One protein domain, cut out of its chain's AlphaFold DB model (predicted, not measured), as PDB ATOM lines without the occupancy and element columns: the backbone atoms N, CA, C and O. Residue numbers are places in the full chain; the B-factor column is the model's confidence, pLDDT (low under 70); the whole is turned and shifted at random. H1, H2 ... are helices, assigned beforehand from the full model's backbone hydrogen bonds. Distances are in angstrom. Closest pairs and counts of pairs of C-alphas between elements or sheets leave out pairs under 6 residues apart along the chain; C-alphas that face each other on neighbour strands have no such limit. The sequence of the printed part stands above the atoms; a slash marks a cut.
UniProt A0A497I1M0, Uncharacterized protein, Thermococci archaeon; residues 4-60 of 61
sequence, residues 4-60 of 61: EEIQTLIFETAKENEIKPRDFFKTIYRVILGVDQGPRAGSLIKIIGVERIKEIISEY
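What this domain is: This is residues 4 to 60 of the 61 residues of an uncharacterized protein of Thermococci archaeon (UniProt A0A497I1M0). Four short helices are set like the four sides of a compact, roughly square body: H2 and H3 run the same way on facing sides, H1 crosses near the residues where they begin, and H4 lies across near the residues where they end. The loop of residues 34 to 40 folds back from the end of H2 to the beginning of H3. The printed part has 57 residues with four named helices, in the order H1, H2, H3, H4, and no named strand; its class is all helix. The whole is compact, with a radius of gyration of the C-alphas of 10.8 A, and rounded, spanning 26 by 21 by 20 A.

Where its parts are: Find C-alpha 4 at (227.659, 173.949, 167.098); from there H1, residues 4 to 16, runs 18.2 A to C-alpha 16 at (210.485, 171.910, 161.533). After four residues look for Pro 21, where H2 begins; it holds residues 21 to 33 and is 17.7 A long. Seven residues on, at Ala 41, you reach H3, residues 41 to 48, 10.4 A long. One residue later H4, residues 50 to 58, begins and runs 12.4 A to C-alpha 58 at (216.498, 153.284, 172.472).

How they stand to each other: Start at H2, the hub, which touches the three other helices. Its residues 21 to 25 touch residues 10 to 15 of H1, with the closest C-alphas, those of Ala 14 and Pro 21, 5.3 A apart. These two helices run opposite ways at a steep tilt of 59 degrees. H2 and H3 only just touch, with 3 pairs of C-alphas within 8 A, the closest those of Phe 25 and Ala 41 at 7.0 A; they run the same way at a shallow tilt of 20 degrees. Look next at residues 31 to 32, with which H2 touches H4: the closest C-alphas, those of Ile 32 and Ile 56, are 7.1 A apart, and the helices stand about perpendicular at 87 degrees. H1 also touches H3, opposite ways at a steep tilt of 52 degrees, and there you find the C-alphas of Gln 7 and Gly 42 closest, at 4.2 A. H3 and H4 are close but not clearly touching, the closest C-alphas being those of Ile 45 and Ile 53 at 7.0 A. H1 and H4 are apart. The packing of the helices is mostly crossed, with 1 of 4 touching pairs at a shallow tilt. In H1, H2, H3 and H4 every backbone O i to N i+4 pair is within hydrogen-bond range.

The domain as a whole: The two C-alphas farthest apart are those of Glu 18 and Ile 47, at 27.7 A. The printed part has no cut. The links H1 to H2 and H3 to H4 are tight, and the link H2 to H3 is short. In the B-factor column the mean pLDDT of the printed part is 95.6, and no printed residue is under 70.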
ATOM      1  N   GLU A   4     228.491 172.897 167.672       97.88
ATOM      2  CA  GLU A   4     227.659 173.949 167.098       97.88
ATOM      3  C   GLU A   4     226.714 173.404 166.029       97.88
ATOM      4  O   GLU A   4     225.519 173.657 166.118       97.88
ATOM      5  N   GLU A   5     227.211 172.572 165.111       97.75
ATOM      6  CA  GLU A   5     226.379 171.902 164.100       97.75
ATOM      7  C   GLU A   5     225.284 171.052 164.758       97.75
ATOM      8  O   GLU A   5     224.124 171.115 164.363       97.75
ATOM      9  N   ILE A   6     225.623 170.306 165.817       96.75
ATOM     10  CA  ILE A   6     224.640 169.515 166.576       96.75
ATOM     11  C   ILE A   6     223.607 170.431 167.245       96.75
ATOM     12  O   ILE A   6     222.414 170.137 167.216       96.75
ATOM     13  N   GLN A   7     224.040 171.544 167.844       97.31
ATOM     14  CA  GLN A   7     223.119 172.502 168.458       97.31
ATOM     15  C   GLN A   7     222.145 173.085 167.428       97.31
ATOM     16  O   GLN A   7     220.955 173.199 167.725       97.31
ATOM     17  N   THR A   8     222.651 173.468 166.254       98.06
ATOM     18  CA  THR A   8     221.849 174.028 165.165       98.06
ATOM     19  C   THR A   8     220.825 173.015 164.680       98.06
ATOM     20  O   THR A   8     219.644 173.341 164.657       98.06
ATOM     21  N   LEU A   9     221.230 171.765 164.450       97.38
ATOM     22  CA  LEU A   9     220.308 170.706 164.041       97.38
ATOM     23  C   LEU A   9     219.200 170.460 165.065       97.38
ATOM     24  O   LEU A   9     218.042 170.371 164.689       97.38
ATOM     25  N   ILE A  10     219.511 170.419 166.364       96.62
ATOM     26  CA  ILE A  10     218.476 170.266 167.404       96.62
ATOM     27  C   ILE A  10     217.452 171.406 167.330       96.62
ATOM     28  O   ILE A  10     216.250 171.184 167.475       96.62
ATOM     29  N   PHE A  11     217.927 172.633 167.123       97.75
ATOM     30  CA  PHE A  11     217.069 173.807 167.024       97.75
ATOM     31  C   PHE A  11     216.219 173.804 165.747       97.75
ATOM     32  O   PHE A  11     215.030 174.117 165.811       97.75
ATOM     33  N   GLU A  12     216.809 173.445 164.608       98.31
ATOM     34  CA  GLU A  12     216.125 173.328 163.317       98.31
ATOM     35  C   GLU A  12     215.079 172.217 163.351       98.31
ATOM     36  O   GLU A  12     213.916 172.486 163.066       98.31
ATOM     37  N   THR A  13     215.428 171.027 163.846       97.88
ATOM     38  CA  THR A  13     214.482 169.917 164.021       97.88
ATOM     39  C   THR A  13     213.306 170.309 164.916       97.88
ATOM     40  O   THR A  13     212.166 169.971 164.603       97.88
ATOM     41  N   ALA A  14     213.537 171.055 166.005       98.06
ATOM     42  CA  ALA A  14     212.436 171.557 166.828       98.06
ATOM     43  C   ALA A  14     211.492 172.454 166.014       98.06
ATOM     44  O   ALA A  14     210.279 172.261 166.049       98.06
ATOM     45  N   LYS A  15     212.050 173.403 165.255       97.75
ATOM     46  CA  LYS A  15     211.277 174.330 164.422       97.75
ATOM     47  C   LYS A  15     210.490 173.626 163.319       97.75
ATOM     48  O   LYS A  15     209.326 173.953 163.134       97.75
ATOM     49  N   GLU A  16     211.110 172.685 162.614       98.38
ATOM     50  CA  GLU A  16     210.485 171.910 161.533       98.38
ATOM     51  C   GLU A  16     209.287 171.090 162.017       98.38
ATOM     52  O   GLU A  16     208.347 170.869 161.262       98.38
ATOM     53  N   ASN A  17     209.300 170.677 163.285       97.94
ATOM     54  CA  ASN A  17     208.207 169.938 163.915       97.94
ATOM     55  C   ASN A  17     207.239 170.848 164.692       97.94
ATOM     56  O   ASN A  17     206.443 170.352 165.483       97.94
ATOM     57  N   GLU A  18     207.331 172.172 164.520       97.94
ATOM     58  CA  GLU A  18     206.520 173.174 165.231       97.94
ATOM     59  C   GLU A  18     206.616 173.076 166.771       97.94
ATOM     60  O   GLU A  18     205.760 173.559 167.517       97.94
ATOM     61  N   ILE A  19     207.707 172.494 167.277       97.94
ATOM     62  CA  ILE A  19     207.999 172.374 168.702       97.94
ATOM     63  C   ILE A  19     208.778 173.610 169.142       97.94
ATOM     64  O   ILE A  19     209.779 174.009 168.540       97.94
ATOM     65  N   LYS A  20     208.372 174.209 170.264       97.50
ATOM     66  CA  LYS A  20     209.150 175.286 170.884       97.50
ATOM     67  C   LYS A  20     210.546 174.751 171.231       97.50
ATOM     68  O   LYS A  20     210.638 173.818 172.031       97.50
ATOM     69  N   PRO A  21     211.644 175.364 170.741       96.38
ATOM     70  CA  PRO A  21     212.992 174.839 170.965       96.38
ATOM     71  C   PRO A  21     213.311 174.578 172.438       96.38
ATOM     72  O   PRO A  21     213.918 173.569 172.776       96.38
ATOM     73  N   ARG A  22     212.830 175.447 173.335       95.31
ATOM     74  CA  ARG A  22     212.971 175.284 174.788       95.31
ATOM     75  C   ARG A  22     212.420 173.949 175.297       95.31
ATOM     76  O   ARG A  22     213.072 173.304 176.114       95.31
ATOM     77  N   ASP A  23     211.245 173.550 174.826       97.38
ATOM     78  CA  ASP A  23     210.577 172.326 175.270       97.38
ATOM     79  C   ASP A  23     211.285 171.086 174.699       97.38
ATOM     80  O   ASP A  23     211.420 170.067 175.381       97.38
ATOM     81  N   PHE A  24     211.849 171.205 173.494       97.38
ATOM     82  CA  PHE A  24     212.672 170.151 172.909       97.38
ATOM     83  C   PHE A  24     214.000 169.966 173.656       97.38
ATOM     84  O   PHE A  24     214.326 168.850 174.059       97.38
ATOM     85  N   PHE A  25     214.721 171.053 173.962       96.88
ATOM     86  CA  PHE A  25     215.929 170.988 174.795       96.88
ATOM     87  C   PHE A  25     215.638 170.392 176.172       96.88
ATOM     88  O   PHE A  25     216.370 169.521 176.632       96.88
ATOM     89  N   LYS A  26     214.535 170.804 176.808       97.00
ATOM     90  CA  LYS A  26     214.085 170.233 178.081       97.00
ATOM     91  C   LYS A  26     213.898 168.717 177.997       97.00
ATOM     92  O   LYS A  26     214.324 167.997 178.892       97.00
ATOM     93  N   THR A  27     213.290 168.233 176.917       96.06
ATOM     94  CA  THR A  27     213.097 166.797 176.677       96.06
ATOM     95  C   THR A  27     214.434 166.070 176.538       96.06
ATOM     96  O   THR A  27     214.640 165.047 177.185       96.06
ATOM     97  N   ILE A  28     215.378 166.638 175.785       95.38
ATOM     98  CA  ILE A  28     216.737 166.097 175.641       95.38
ATOM     99  C   ILE A  28     217.430 165.984 177.008       95.38
ATOM    100  O   ILE A  28     218.005 164.942 177.319       95.38
ATOM    101  N   TYR A  29     217.337 167.009 177.862       96.38
ATOM    102  CA  TYR A  29     217.925 166.962 179.207       96.38
ATOM    103  C   TYR A  29     217.262 165.926 180.111       96.38
ATOM    104  O   TYR A  29     217.959 165.240 180.853       96.38
ATOM    105  N   ARG A  30     215.944 165.752 180.017       95.19
ATOM    106  CA  ARG A  30     215.235 164.722 180.785       95.19
ATOM    107  C   ARG A  30     215.670 163.320 180.390       95.19
ATOM    108  O   ARG A  30     215.942 162.516 181.270       95.19
ATOM    109  N   VAL A  31     215.789 163.053 179.092       94.06
ATOM    110  CA  VAL A  31     216.198 161.738 178.576       94.06
ATOM    111  C   VAL A  31     217.649 161.419 178.943       94.06
ATOM    112  O   VAL A  31     217.946 160.308 179.368       94.06
ATOM    113  N   ILE A  32     218.555 162.391 178.798       92.38
ATOM    114  CA  ILE A  32     219.998 162.163 178.972       92.38
ATOM    115  C   ILE A  32     220.434 162.269 180.439       92.38
ATOM    116  O   ILE A  32     221.320 161.537 180.869       92.38
ATOM    117  N   LEU A  33     219.866 163.211 181.197       93.06
ATOM    118  CA  LEU A  33     220.347 163.600 182.528       93.06
ATOM    119  C   LEU A  33     219.290 163.454 183.633       93.06
ATOM    120  O   LEU A  33     219.618 163.644 184.801       93.06
ATOM    121  N   GLY A  34     218.024 163.184 183.298       94.25
ATOM    122  CA  GLY A  34     216.935 163.132 184.279       94.25
ATOM    123  C   GLY A  34     216.561 164.492 184.884       94.25
ATOM    124  O   GLY A  34     215.853 164.539 185.886       94.25
ATOM    125  N   VAL A  35     217.021 165.605 184.299       95.50
ATOM    126  CA  VAL A  35     216.791 166.967 184.816       95.50
ATOM    127  C   VAL A  35     216.156 167.883 183.772       95.50
ATOM    128  O   VAL A  35     216.224 167.647 182.570       95.50
ATOM    129  N   ASP A  36     215.535 168.966 184.238       94.56
ATOM    130  CA  ASP A  36     214.789 169.907 183.392       94.56
ATOM    131  C   ASP A  36     215.674 170.908 182.626       94.56
ATOM    132  O   ASP A  36     215.201 171.559 181.691       94.56
ATOM    133  N   GLN A  37     216.930 171.085 183.036       94.25
ATOM    134  CA  GLN A  37     217.872 172.050 182.463       94.25
ATOM    135  C   GLN A  37     219.294 171.493 182.513       94.25
ATOM    136  O   GLN A  37     219.620 170.695 183.388       94.25
ATOM    137  N   GLY A  38     220.155 171.943 181.604       93.56
ATOM    138  CA  GLY A  38     221.535 171.480 181.532       93.56
ATOM    139  C   GLY A  38     222.426 172.390 180.685       93.56
ATOM    140  O   GLY A  38     221.971 173.432 180.202       93.56
ATOM    141  N   PRO A  39     223.702 172.011 180.491       94.88
ATOM    142  CA  PRO A  39     224.618 172.733 179.612       94.88
ATOM    143  C   PRO A  39     224.138 172.682 178.155       94.88
ATOM    144  O   PRO A  39     223.226 171.933 177.806       94.88
ATOM    145  N   ARG A  40     224.765 173.460 177.266       96.25
ATOM    146  CA  ARG A  40     224.424 173.487 175.832       96.25
ATOM    147  C   ARG A  40     224.345 172.063 175.255       96.25
ATOM    148  O   ARG A  40     225.327 171.322 175.311       96.25
ATOM    149  N   ALA A  41     223.187 171.693 174.701       96.69
ATOM    150  CA  ALA A  41     222.891 170.315 174.299       96.69
ATOM    151  C   ALA A  41     223.872 169.773 173.249       96.69
ATOM    152  O   ALA A  41     224.334 168.642 173.370       96.69
ATOM    153  N   GLY A  42     224.266 170.594 172.272       97.06
ATOM    154  CA  GLY A  42     225.264 170.201 171.276       97.06
ATOM    155  C   GLY A  42     226.626 169.855 171.886       97.06
ATOM    156  O   GLY A  42     227.246 168.868 171.493       97.06
ATOM    157  N   SER A  43     227.070 170.604 172.902       97.19
ATOM    158  CA  SER A  43     228.302 170.298 173.642       97.19
ATOM    159  C   SER A  43     228.159 169.018 174.461       97.19
ATOM    160  O   SER A  43     229.054 168.178 174.444       97.19
ATOM    161  N   LEU A  44     227.019 168.844 175.131       96.19
ATOM    162  CA  LEU A  44     226.718 167.653 175.923       96.19
ATOM    163  C   LEU A  44     226.749 166.382 175.061       96.19
ATOM    164  O   LEU A  44     227.454 165.431 175.387       96.19
ATOM    165  N   ILE A  45     226.050 166.389 173.925       95.88
ATOM    166  CA  ILE A  45     226.008 165.262 172.982       95.88
ATOM    167  C   ILE A  45     227.390 164.998 172.384       95.88
ATOM    168  O   ILE A  45     227.766 163.842 172.204       95.88
ATOM    169  N   LYS A  46     228.179 166.043 172.104       96.31
ATOM    170  CA  LYS A  46     229.550 165.878 171.607       96.31
ATOM    171  C   LYS A  46     230.459 165.182 172.623       96.31
ATOM    172  O   LYS A  46     231.287 164.379 172.206       96.31
ATOM    173  N   ILE A  47     230.307 165.496 173.912       96.19
ATOM    174  CA  ILE A  47     231.078 164.891 175.010       96.19
ATOM    175  C   ILE A  47     230.654 163.436 175.237       96.19
ATOM    176  O   ILE A  47     231.513 162.569 175.347       96.19
ATOM    177  N   ILE A  48     229.347 163.169 175.290       95.12
ATOM    178  CA  ILE A  48     228.810 161.820 175.537       95.12
ATOM    179  C   ILE A  48     229.033 160.898 174.328       95.12
ATOM    180  O   ILE A  48     229.295 159.709 174.490       95.12
ATOM    181  N   GLY A  49     228.957 161.448 173.117       95.62
ATOM    182  CA  GLY A  49     229.050 160.709 171.866       95.62
ATOM    183  C   GLY A  49     227.680 160.317 171.315       95.62
ATOM    184  O   GLY A  49     226.790 159.875 172.038       95.62
ATOM    185  N   VAL A  50     227.514 160.465 169.997       93.44
ATOM    186  CA  VAL A  50     226.234 160.239 169.300       93.44
ATOM    187  C   VAL A  50     225.738 158.800 169.453       93.44
ATOM    188  O   VAL A  50     224.547 158.593 169.659       93.44
ATOM    189  N   GLU A  51     226.634 157.813 169.399       95.31
ATOM    190  CA  GLU A  51     226.247 156.404 169.547       95.31
ATOM    191  C   GLU A  51     225.692 156.108 170.943       95.31
ATOM    192  O   GLU A  51     224.614 155.531 171.062       95.31
ATOM    193  N   ARG A  52     226.323 156.636 172.001       95.00
ATOM    194  CA  ARG A  52     225.805 156.491 173.365       95.00
ATOM    195  C   ARG A  52     224.447 157.173 173.544       95.00
ATOM    196  O   ARG A  52     223.582 156.652 174.239       95.00
ATOM    197  N   ILE A  53     224.231 158.320 172.898       94.62
ATOM    198  CA  ILE A  53     222.921 158.989 172.897       94.62
ATOM    199  C   ILE A  53     221.850 158.139 172.202       94.62
ATOM    200  O   ILE A  53     220.731 158.060 172.703       94.62
ATOM    201  N   LYS A  54     222.174 157.481 171.082       93.56
ATOM    202  CA  LYS A  54     221.242 156.565 170.403       93.56
ATOM    203  C   LYS A  54     220.861 155.381 171.288       93.56
ATOM    204  O   LYS A  54     219.683 155.039 171.332       93.56
ATOM    205  N   GLU A  55     221.828 154.794 171.994       95.25
ATOM    206  CA  GLU A  55     221.578 153.722 172.968       95.25
ATOM    207  C   GLU A  55     220.606 154.191 174.054       95.25
ATOM    208  O   GLU A  55     219.552 153.584 174.219       95.25
ATOM    209  N   ILE A  56     220.894 155.326 174.705       92.56
ATOM    210  CA  ILE A  56     220.025 155.892 175.749       92.56
ATOM    211  C   ILE A  56     218.607 156.096 175.211       92.56
ATOM    212  O   ILE A  56     217.650 155.659 175.832       92.56
ATOM    213  N   ILE A  57     218.446 156.718 174.040       91.69
ATOM    214  CA  ILE A  57     217.117 156.960 173.452       91.69
ATOM    215  C   ILE A  57     216.386 155.645 173.145       91.69
ATOM    216  O   ILE A  57     215.163 155.590 173.264       91.69
ATOM    217  N   SER A  58     217.105 154.589 172.754       92.19
ATOM    218  CA  SER A  58     216.498 153.284 172.472       92.19
ATOM    219  C   SER A  58     215.917 152.604 173.713       92.19
ATOM    220  O   SER A  58     214.961 151.848 173.576       92.19
ATOM    221  N   GLU A  59     216.416 152.927 174.910       90.31
ATOM    222  CA  GLU A  59     215.871 152.437 176.186       90.31
ATOM    223  C   GLU A  59     214.512 153.078 176.539       90.31
ATOM    224  O   GLU A  59     213.783 152.542 177.368       90.31
ATOM    225  N   TYR A  60     214.149 154.201 175.904       81.25
ATOM    226  CA  TYR A  60     212.872 154.900 176.111       81.25
ATOM    227  C   TYR A  60     211.801 154.569 175.049       81.25
ATOM    228  O   TYR A  60     210.763 155.236 175.018       81.25
TER     229      TYR A  60